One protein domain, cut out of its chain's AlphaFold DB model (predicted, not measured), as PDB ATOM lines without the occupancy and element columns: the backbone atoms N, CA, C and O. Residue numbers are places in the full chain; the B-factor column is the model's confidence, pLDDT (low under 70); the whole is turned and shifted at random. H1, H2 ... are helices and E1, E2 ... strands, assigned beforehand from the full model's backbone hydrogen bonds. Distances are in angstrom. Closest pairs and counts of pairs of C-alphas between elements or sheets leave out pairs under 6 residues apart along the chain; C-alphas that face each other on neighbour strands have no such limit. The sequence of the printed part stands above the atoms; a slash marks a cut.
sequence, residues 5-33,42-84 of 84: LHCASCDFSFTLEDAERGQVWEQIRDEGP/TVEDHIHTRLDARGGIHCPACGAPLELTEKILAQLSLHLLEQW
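AT A GLANCE: This is residues 5 to 33 and 42 to 84 of the 84 residues of an uncharacterized protein of Planctomycetaceae bacterium SCGC AG-212-F19 (UniProt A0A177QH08). Three helices, H4, H3 and H2, make one end of an elongated body, and two loops, residues 7 to 12 and residues 59 to 66, make the other. H4 and H3 pack on each other about perpendicular through residues 43 to 48 of H3, H2 comes close to both without clearly touching them, and short H1 lies between E1 and H2. The printed part has 72 residues, with one named strand and four named helices in the order E1, H1, H2, H3, H4, and its class is mostly helix. The whole is compact, with a radius of gyration of the C-alphas of 11.6 A, and the C-alphas span 35 by 23 by 22 A.

IN THESE COORDINATES: The longest helix, H4, is residues 70 to 82 and measures 18.3 A from its first C-alpha at (130.820, 96.172, 99.681) to its last at (127.009, 84.049, 86.451). H3, residues 43 to 54, measures 16.8 A. H2 is residues 24 to 30, 10.1 A long, and H1 is residues 16 to 20, 5.9 A long. The strand E1, residues 13 to 15, is 7.1 A long and begins with C-alpha 13 at (113.849, 99.408, 95.364).

HOW THE PARTS SIT: H4 and H3 touch, with residues 43 to 48 of H3 alone; their closest C-alphas are those of Glu 44 and Leu 73, 5.4 A apart. Their lines are about perpendicular, but only just, at 73 degrees. H2 and H4 are close but not clearly touching, with the C-alphas of Arg 29 and Leu 80 the closest at 7.9 A; they run the same way at a steep tilt of 36 degrees, only just past shallow. H2 and H3 are close but not clearly touching, with the C-alphas of Ile 28 and Ile 47 the closest at 7.9 A; they run opposite ways at a steep tilt of 57 degrees. H1 is also close to H2 but not clearly touching it, the closest C-alphas being those of Glu 20 and Glu 26 at 6.8 A. H1 and H4 are only just apart, at 8.2 A. E1 and H1 meet only through their link, and E1 is apart from H2, H3 and H4. E1 pairs with no named strand, but its residues 13 to 14 pair antiparallel with residues 5 to 6. In H1, H2, H3 and H4 every O i to N i+4 pair is within hydrogen-bond range.

THE WHOLE: The two C-alphas farthest apart are those of Cys 10 and Pro 33, at 35.3 A. Residues 34 to 41 are not printed, and C-alphas 33 and 42 are 13.5 A apart across this cut, which falls in the link from H2 to H3. The links E1 to H1 and H1 to H2 are tight; the link H3 to H4, residues 55 to 69, is long. The mean pLDDT of the printed part is 70.7, and residues 16 to 33, 43, 52 to 55 and 81 to 84 are under 70.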
ATOM      1  N   LEU A   5     118.658  96.404  94.427       75.25
ATOM      2  CA  LEU A   5     119.296  97.662  94.769       75.25
ATOM      3  C   LEU A   5     118.280  98.577  95.446       75.25
ATOM      4  O   LEU A   5     117.121  98.662  95.041       75.25
ATOM      5  N   HIS A   6     118.737  99.292  96.469       79.44
ATOM      6  CA  HIS A   6     117.909 100.219  97.224       79.44
ATOM      7  C   HIS A   6     118.510 101.620  97.185       79.44
ATOM      8  O   HIS A   6     119.674 101.818  97.541       79.44
ATOM      9  N   CYS A   7     117.716 102.609  96.777       80.56
ATOM     10  CA  CYS A   7     118.140 104.000  96.822       80.56
ATOM     11  C   CYS A   7     117.870 104.609  98.205       80.56
ATOM     12  O   CYS A   7     116.722 104.856  98.565       80.56
ATOM     13  N   ALA A   8     118.928 104.972  98.935       80.50
ATOM     14  CA  ALA A   8     118.812 105.671 100.219       80.50
ATOM     15  C   ALA A   8     118.140 107.058 100.121       80.50
ATOM     16  O   ALA A   8     117.668 107.588 101.122       80.50
ATOM     17  N   SER A   9     118.080 107.654  98.924       83.88
ATOM     18  CA  SER A   9     117.543 109.005  98.732       83.88
ATOM     19  C   SER A   9     116.030 109.055  98.499       83.88
ATOM     20  O   SER A   9     115.429 110.098  98.743       83.88
ATOM     21  N   CYS A  10     115.419 107.988  97.977       86.81
ATOM     22  CA  CYS A  10     113.983 107.969  97.663       86.81
ATOM     23  C   CYS A  10     113.263 106.682  98.084       86.81
ATOM     24  O   CYS A  10     112.087 106.535  97.767       86.81
ATOM     25  N   ASP A  11     113.956 105.774  98.779       83.12
ATOM     26  CA  ASP A  11     113.437 104.468  99.212       83.12
ATOM     27  C   ASP A  11     112.960 103.585  98.039       83.12
ATOM     28  O   ASP A  11     112.143 102.680  98.178       83.12
ATOM     29  N   PHE A  12     113.447 103.880  96.830       82.31
ATOM     30  CA  PHE A  12     113.090 103.131  95.635       82.31
ATOM     31  C   PHE A  12     113.946 101.870  95.545       82.31
ATOM     32  O   PHE A  12     115.171 101.946  95.384       82.31
ATOM     33  N   SER A  13     113.279 100.725  95.630       81.12
ATOM     34  CA  SER A  13     113.849  99.408  95.364       81.12
ATOM     35  C   SER A  13     113.722  99.083  93.882       81.12
ATOM     36  O   SER A  13     112.632  99.164  93.315       81.12
ATOM     37  N   PHE A  14     114.821  98.693  93.254       80.19
ATOM     38  CA  PHE A  14     114.844  98.261  91.860       80.19
ATOM     39  C   PHE A  14     115.846  97.134  91.681       80.19
ATOM     40  O   PHE A  14     116.712  96.914  92.526       80.19
ATOM     41  N   THR A  15     115.718  96.381  90.599       77.75
ATOM     42  CA  THR A  15     116.632  95.268  90.352       77.75
ATOM     43  C   THR A  15     117.849  95.720  89.563       77.75
ATOM     44  O   THR A  15     117.839  96.767  88.911       77.75
ATOM     45  N   LEU A  16     118.905  94.909  89.588       69.50
ATOM     46  CA  LEU A  16     120.039  95.115  88.702       69.50
ATOM     47  C   LEU A  16     119.613  95.241  87.253       69.50
ATOM     48  O   LEU A  16     120.121  96.122  86.590       69.50
ATOM     49  N   GLU A  17     118.659  94.427  86.806       68.44
ATOM     50  CA  GLU A  17     118.168  94.416  85.428       68.44
ATOM     51  C   GLU A  17     117.516  95.755  85.043       68.44
ATOM     52  O   GLU A  17     117.675  96.247  83.922       68.44
ATOM     53  N   ASP A  18     116.836  96.407  85.993       68.06
ATOM     54  CA  ASP A  18     116.319  97.768  85.810       68.06
ATOM     55  C   ASP A  18     117.454  98.795  85.675       68.06
ATOM     56  O   ASP A  18     117.349  99.732  84.879       68.06
ATOM     57  N   ALA A  19     118.553  98.605  86.411       63.16
ATOM     58  CA  ALA A  19     119.778  99.389  86.243       63.16
ATOM     59  C   ALA A  19     120.598  98.987  85.004       63.16
ATOM     60  O   ALA A  19     121.269  99.851  84.449       63.16
ATOM     61  N   GLU A  20     120.535  97.733  84.544       57.16
ATOM     62  CA  GLU A  20     121.232  97.199  83.365       57.16
ATOM     63  C   GLU A  20     120.710  97.833  82.084       57.16
ATOM     64  O   GLU A  20     121.487  98.085  81.165       57.16
ATOM     65  N   ARG A  21     119.416  98.184  82.041       53.81
ATOM     66  CA  ARG A  21     118.873  99.033  80.964       53.81
ATOM     67  C   ARG A  21     119.517 100.422  80.930       53.81
ATOM     68  O   ARG A  21     119.417 101.120  79.920       53.81
ATOM     69  N   GLY A  22     120.173 100.835  82.012       54.16
ATOM     70  CA  GLY A  22     121.116 101.939  82.023       54.16
ATOM     71  C   GLY A  22     122.473 101.459  81.515       54.16
ATOM     72  O   GLY A  22     123.143 100.689  82.187       54.16
ATOM     73  N   GLN A  23     122.878 101.970  80.348       56.81
ATOM     74  CA  GLN A  23     124.137 101.806  79.581       56.81
ATOM     75  C   GLN A  23     125.439 101.403  80.314       56.81
ATOM     76  O   GLN A  23     126.384 100.950  79.674       56.81
ATOM     77  N   VAL A  24     125.530 101.601  81.626       58.88
ATOM     78  CA  VAL A  24     126.682 101.301  82.475       58.88
ATOM     79  C   VAL A  24     127.029  99.810  82.463       58.88
ATOM     80  O   VAL A  24     128.197  99.473  82.281       58.88
ATOM     81  N   TRP A  25     126.049  98.909  82.600       62.16
ATOM     82  CA  TRP A  25     126.340  97.470  82.689       62.16
ATOM     83  C   TRP A  25     126.694  96.831  81.358       62.16
ATOM     84  O   TRP A  25     127.636  96.042  81.294       62.16
ATOM     85  N   GLU A  26     125.991  97.207  80.290       60.88
ATOM     86  CA  GLU A  26     126.332  96.743  78.949       60.88
ATOM     87  C   GLU A  26     127.775  97.110  78.603       60.88
ATOM     88  O   GLU A  26     128.478  96.285  78.041       60.88
ATOM     89  N   GLN A  27     128.261  98.277  79.031       57.91
ATOM     90  CA  GLN A  27     129.647  98.687  78.799       57.91
ATOM     91  C   GLN A  27     130.660  97.953  79.681       57.91
ATOM     92  O   GLN A  27     131.728  97.588  79.193       57.91
ATOM     93  N   ILE A  28     130.333  97.677  80.948       61.16
ATOM     94  CA  ILE A  28     131.196  96.841  81.800       61.16
ATOM     95  C   ILE A  28     131.270  95.396  81.258       61.16
ATOM     96  O   ILE A  28     132.306  94.741  81.390       61.16
ATOM     97  N   ARG A  29     130.199  94.897  80.622       62.50
ATOM     98  CA  ARG A  29     130.148  93.571  79.985       62.50
ATOM     99  C   ARG A  29     130.864  93.528  78.627       62.50
ATOM    100  O   ARG A  29     131.530  92.537  78.343       62.50
ATOM    101  N   ASP A  30     130.713  94.564  77.799       59.84
ATOM    102  CA  ASP A  30     131.229  94.617  76.418       59.84
ATOM    103  C   ASP A  30     132.763  94.745  76.367       59.84
ATOM    104  O   ASP A  30     133.407  94.165  75.495       59.84
ATOM    105  N   GLU A  31     133.387  95.405  77.349       55.25
ATOM    106  CA  GLU A  31     134.850  95.589  77.408       55.25
ATOM    107  C   GLU A  31     135.630  94.376  77.976       55.25
ATOM    108  O   GLU A  31     136.642  94.537  78.662       55.25
ATOM    109  N   GLY A  32     135.228  93.134  77.681       53.91
ATOM    110  CA  GLY A  32     136.069  91.968  78.002       53.91
ATOM    111  C   GLY A  32     137.501  92.115  77.431       53.91
ATOM    112  O   GLY A  32     137.652  92.680  76.348       53.91
ATOM    113  N   PRO A  33     138.576  91.608  78.081       50.84
ATOM    114  CA  PRO A  33     138.625  90.684  79.210       50.84
ATOM    115  C   PRO A  33     139.207  91.333  80.479       50.84
ATOM    116  O   PRO A  33     140.246  91.993  80.461       50.84
ATOM    117  N   THR A  42     140.749  93.002  92.581       70.19
ATOM    118  CA  THR A  42     139.581  92.108  92.551       70.19
ATOM    119  C   THR A  42     138.550  92.592  91.533       70.19
ATOM    120  O   THR A  42     138.565  93.742  91.090       70.19
ATOM    121  N   VAL A  43     137.620  91.706  91.166       68.69
ATOM    122  CA  VAL A  43     136.454  92.057  90.336       68.69
ATOM    123  C   VAL A  43     135.690  93.235  90.961       68.69
ATOM    124  O   VAL A  43     135.325  94.177  90.263       68.69
ATOM    125  N   GLU A  44     135.534  93.236  92.284       71.38
ATOM    126  CA  GLU A  44     134.868  94.301  93.042       71.38
ATOM    127  C   GLU A  44     135.573  95.656  92.888       71.38
ATOM    128  O   GLU A  44     134.914  96.667  92.649       71.38
ATOM    129  N   ASP A  45     136.907  95.674  92.958       71.75
ATOM    130  CA  ASP A  45     137.721  96.890  92.837       71.75
ATOM    131  C   ASP A  45     137.652  97.491  91.421       71.75
ATOM    132  O   ASP A  45     137.526  98.705  91.239       71.75
ATOM    133  N   HIS A  46     137.611  96.631  90.399       71.62
ATOM    134  CA  HIS A  46     137.397  97.055  89.015       71.62
ATOM    135  C   HIS A  46     135.997  97.635  88.796       71.62
ATOM    136  O   HIS A  46     135.870  98.681  88.155       71.62
ATOM    137  N   ILE A  47     134.953  96.993  89.333       73.31
ATOM    138  CA  ILE A  47     133.579  97.514  89.271       73.31
ATOM    139  C   ILE A  47     133.525  98.882  89.947       73.31
ATOM    140  O   ILE A  47     133.036  99.839  89.349       73.31
ATOM    141  N   HIS A  48     134.081  98.993  91.154       72.81
ATOM    142  CA  HIS A  48     134.084 100.235  91.915       72.81
ATOM    143  C   HIS A  48     134.837 101.354  91.184       72.81
ATOM    144  O   HIS A  48     134.272 102.420  90.965       72.81
ATOM    145  N   THR A  49     136.062 101.100  90.718       72.88
ATOM    146  CA  THR A  49     136.877 102.083  89.982       72.88
ATOM    147  C   THR A  49     136.197 102.555  88.695       72.88
ATOM    148  O   THR A  49     136.266 103.731  88.338       72.88
ATOM    149  N   ARG A  50     135.521 101.657  87.970       71.12
ATOM    150  CA  ARG A  50     134.817 102.012  86.728       71.12
ATOM    151  C   ARG A  50     133.536 102.786  86.983       71.12
ATOM    152  O   ARG A  50     133.242 103.718  86.233       71.12
ATOM    153  N   LEU A  51     132.799 102.406  88.022       71.12
ATOM    154  CA  LEU A  51     131.632 103.146  88.466       71.12
ATOM    155  C   LEU A  51     132.057 104.543  88.928       71.12
ATOM    156  O   LEU A  51     131.521 105.512  88.405       71.12
ATOM    157  N   ASP A  52     133.081 104.667  89.770       69.81
ATOM    158  CA  ASP A  52     133.634 105.950  90.223       69.81
ATOM    159  C   ASP A  52     134.059 106.851  89.045       69.81
ATOM    160  O   ASP A  52     133.578 107.978  88.913       69.81
ATOM    161  N   ALA A  53     134.831 106.316  88.092       68.12
ATOM    162  CA  ALA A  53     135.299 107.064  86.921       68.12
ATOM    163  C   ALA A  53     134.175 107.581  85.998       68.12
ATOM    164  O   ALA A  53     134.395 108.522  85.231       68.12
ATOM    165  N   ARG A  54     132.982 106.972  86.033       65.44
ATOM    166  CA  ARG A  54     131.817 107.373  85.220       65.44
ATOM    167  C   ARG A  54     130.703 108.048  86.025       65.44
ATOM    168  O   ARG A  54     129.674 108.389  85.447       65.44
ATOM    169  N   GLY A  55     130.912 108.280  87.322       65.62
ATOM    170  CA  GLY A  55     129.960 108.969  88.198       65.62
ATOM    171  C   GLY A  55     128.992 108.058  88.962       65.62
ATOM    172  O   GLY A  55     128.103 108.559  89.638       65.62
ATOM    173  N   GLY A  56     129.162 106.740  88.894       70.38
ATOM    174  CA  GLY A  56     128.446 105.762  89.706       70.38
ATOM    175  C   GLY A  56     127.127 105.271  89.109       70.38
ATOM    176  O   GLY A  56     126.694 105.671  88.024       70.38
ATOM    177  N   ILE A  57     126.473 104.364  89.839       74.50
ATOM    178  CA  ILE A  57     125.101 103.943  89.535       74.50
ATOM    179  C   ILE A  57     124.165 105.023  90.066       74.50
ATOM    180  O   ILE A  57     124.294 105.442  91.212       74.50
ATOM    181  N   HIS A  58     123.207 105.454  89.254       77.00
ATOM    182  CA  HIS A  58     122.194 106.421  89.663       77.00
ATOM    183  C   HIS A  58     120.836 105.742  89.766       77.00
ATOM    184  O   HIS A  58     120.521 104.824  89.008       77.00
ATOM    185  N   CYS A  59     120.014 106.205  90.701       78.25
ATOM    186  CA  CYS A  59     118.665 105.700  90.860       78.25
ATOM    187  C   CYS A  59     117.821 106.113  89.645       78.25
ATOM    188  O   CYS A  59     117.732 107.308  89.357       78.25
ATOM    189  N   PRO A  60     117.139 105.179  88.964       73.81
ATOM    190  CA  PRO A  60     116.310 105.518  87.809       73.81
ATOM    191  C   PRO A  60     115.079 106.364  88.181       73.81
ATOM    192  O   PRO A  60     114.526 107.041  87.320       73.81
ATOM    193  N   ALA A  61     114.651 106.347  89.449       79.62
ATOM    194  CA  ALA A  61     113.483 107.092  89.913       79.62
ATOM    195  C   ALA A  61     113.799 108.552  90.278       79.62
ATOM    196  O   ALA A  61     113.063 109.455  89.887       79.62
ATOM    197  N   CYS A  62     114.877 108.800  91.029       83.12
ATOM    198  CA  CYS A  62     115.213 110.145  91.515       83.12
ATOM    199  C   CYS A  62     116.501 110.731  90.920       83.12
ATOM    200  O   CYS A  62     116.798 111.899  91.157       83.12
ATOM    201  N   GLY A  63     117.281 109.941  90.179       77.25
ATOM    202  CA  GLY A  63     118.576 110.346  89.628       77.25
ATOM    203  C   GLY A  63     119.687 110.511  90.667       77.25
ATOM    204  O   GLY A  63     120.783 110.915  90.300       77.25
ATOM    205  N   ALA A  64     119.437 110.219  91.949       81.00
ATOM    206  CA  ALA A  64     120.460 110.314  92.986       81.00
ATOM    207  C   ALA A  64     121.517 109.208  92.818       81.00
ATOM    208  O   ALA A  64     121.151 108.085  92.448       81.00
ATOM    209  N   PRO A  65     122.801 109.483  93.109       75.12
ATOM    210  CA  PRO A  65     123.829 108.449  93.112       75.12
ATOM    211  C   PRO A  65     123.498 107.391  94.172       75.12
ATOM    212  O   PRO A  65     123.099 107.719  95.292       75.12
ATOM    213  N   LEU A  66     123.633 106.115  93.815       75.56
ATOM    214  CA  LEU A  66     123.583 105.023  94.778       75.56
ATOM    215  C   LEU A  66     124.925 104.897  95.485       75.56
ATOM    216  O   LEU A  66     125.979 104.890  94.852       75.56
ATOM    217  N   GLU A  67     124.864 104.699  96.797       72.12
ATOM    218  CA  GLU A  67     126.024 104.273  97.566       72.12
ATOM    219  C   GLU A  67     126.313 102.797  97.282       72.12
ATOM    220  O   GLU A  67     125.528 101.901  97.611       72.12
ATOM    221  N   LEU A  68     127.454 102.542  96.647       71.62
ATOM    222  CA  LEU A  68     127.954 101.202  96.373       71.62
ATOM    223  C   LEU A  68     128.633 100.666  97.630       71.62
ATOM    224  O   LEU A  68     129.803 100.924  97.889       71.62
ATOM    225  N   THR A  69     127.882  99.929  98.437       75.06
ATOM    226  CA  THR A  69     128.452  99.215  99.585       75.06
ATOM    227  C   THR A  69     129.187  97.954  99.128       75.06
ATOM    228  O   THR A  69     128.866  97.394  98.079       75.06
ATOM    229  N   GLU A  70     130.118  97.445  99.942       73.81
ATOM    230  CA  GLU A  70     130.820  96.172  99.681       73.81
ATOM    231  C   GLU A  70     129.845  95.022  99.384       73.81
ATOM    232  O   GLU A  70     130.064  94.219  98.485       73.81
ATOM    233  N   LYS A  71     128.696  94.987 100.072       74.88
ATOM    234  CA  LYS A  71     127.644  93.995  99.819       74.88
ATOM    235  C   LYS A  71     127.092  94.080  98.394       74.88
ATOM    236  O   LYS A  71     126.853  93.044  97.776       74.88
ATOM    237  N   ILE A  72     126.873  95.295  97.891       73.88
ATOM    238  CA  ILE A  72     126.408  95.518  96.521       73.88
ATOM    239  C   ILE A  72     127.506  95.073  95.557       73.88
ATOM    240  O   ILE A  72     127.234  94.237  94.707       73.88
ATOM    241  N   LEU A  73     128.752  95.525  95.734       75.81
ATOM    242  CA  LEU A  73     129.887  95.131  94.882       75.81
ATOM    243  C   LEU A  73     130.078  93.608  94.802       75.81
ATOM    244  O   LEU A  73     130.277  93.074  93.707       75.81
ATOM    245  N   ALA A  74     129.940  92.896  95.921       75.94
ATOM    246  CA  ALA A  74     130.023  91.439  95.958       75.94
ATOM    247  C   ALA A  74     128.886  90.777  95.155       75.94
ATOM    248  O   ALA A  74     129.120  89.844  94.384       75.94
ATOM    249  N   GLN A  75     127.653  91.280  95.284       75.69
ATOM    250  CA  GLN A  75     126.505  90.798  94.509       75.69
ATOM    251  C   GLN A  75     126.643  91.104  93.013       75.69
ATOM    252  O   GLN A  75     126.312  90.250  92.191       75.69
ATOM    253  N   LEU A  76     127.169  92.281  92.660       74.06
ATOM    254  CA  LEU A  76     127.478  92.658  91.279       74.06
ATOM    255  C   LEU A  76     128.524  91.720  90.674       74.06
ATOM    256  O   LEU A  76     128.346  91.231  89.563       74.06
ATOM    257  N   SER A  77     129.587  91.434  91.427       74.50
ATOM    258  CA  SER A  77     130.667  90.541  90.999       74.50
ATOM    259  C   SER A  77     130.159  89.123  90.755       74.50
ATOM    260  O   SER A  77     130.474  88.528  89.729       74.50
ATOM    261  N   LEU A  78     129.326  88.595  91.658       75.00
ATOM    262  CA  LEU A  78     128.694  87.286  91.486       75.00
ATOM    263  C   LEU A  78     127.774  87.252  90.264       75.00
ATOM    264  O   LEU A  78     127.870  86.326  89.469       75.00
ATOM    265  N   HIS A  79     126.927  88.269  90.084       72.56
ATOM    266  CA  HIS A  79     126.027  88.341  88.935       72.56
ATOM    267  C   HIS A  79     126.799  88.397  87.608       72.56
ATOM    268  O   HIS A  79     126.426  87.741  86.639       72.56
ATOM    269  N   LEU A  80     127.908  89.140  87.574       70.19
ATOM    270  CA  LEU A  80     128.771  89.222  86.402       70.19
ATOM    271  C   LEU A  80     129.446  87.880  86.089       70.19
ATOM    272  O   LEU A  80     129.533  87.507  84.925       70.19
ATOM    273  N   LEU A  81     129.874  87.143  87.118       69.31
ATOM    274  CA  LEU A  81     130.429  85.795  86.973       69.31
ATOM    275  C   LEU A  81     129.381  84.758  86.537       69.31
ATOM    276  O   LEU A  81     129.744  83.805  85.863       69.31
ATOM    277  N   GLU A  82     128.106  84.923  86.901       69.25
ATOM    278  CA  GLU A  82     127.009  84.049  86.451       69.25
ATOM    279  C   GLU A  82     126.593  84.286  84.988       69.25
ATOM    280  O   GLU A  82     125.976  83.414  84.377       69.25
ATOM    281  N   GLN A  83     126.882  85.468  84.433       63.53
ATOM    282  CA  GLN A  83     126.591  85.820  83.035       63.53
ATOM    283  C   GLN A  83     127.670  85.322  82.049       63.53
ATOM    284  O   GLN A  83     127.543  85.561  80.845       63.53
ATOM    285  N   TRP A  84     128.722  84.658  82.545       57.25
ATOM    286  CA  TRP A  84     129.834  84.074  81.784       57.25
ATOM    287  C   TRP A  84     129.782  82.543  81.823       57.25
ATOM    288  O   TRP A  84     130.085  81.929  80.774       57.25
TER     289      TRP A  84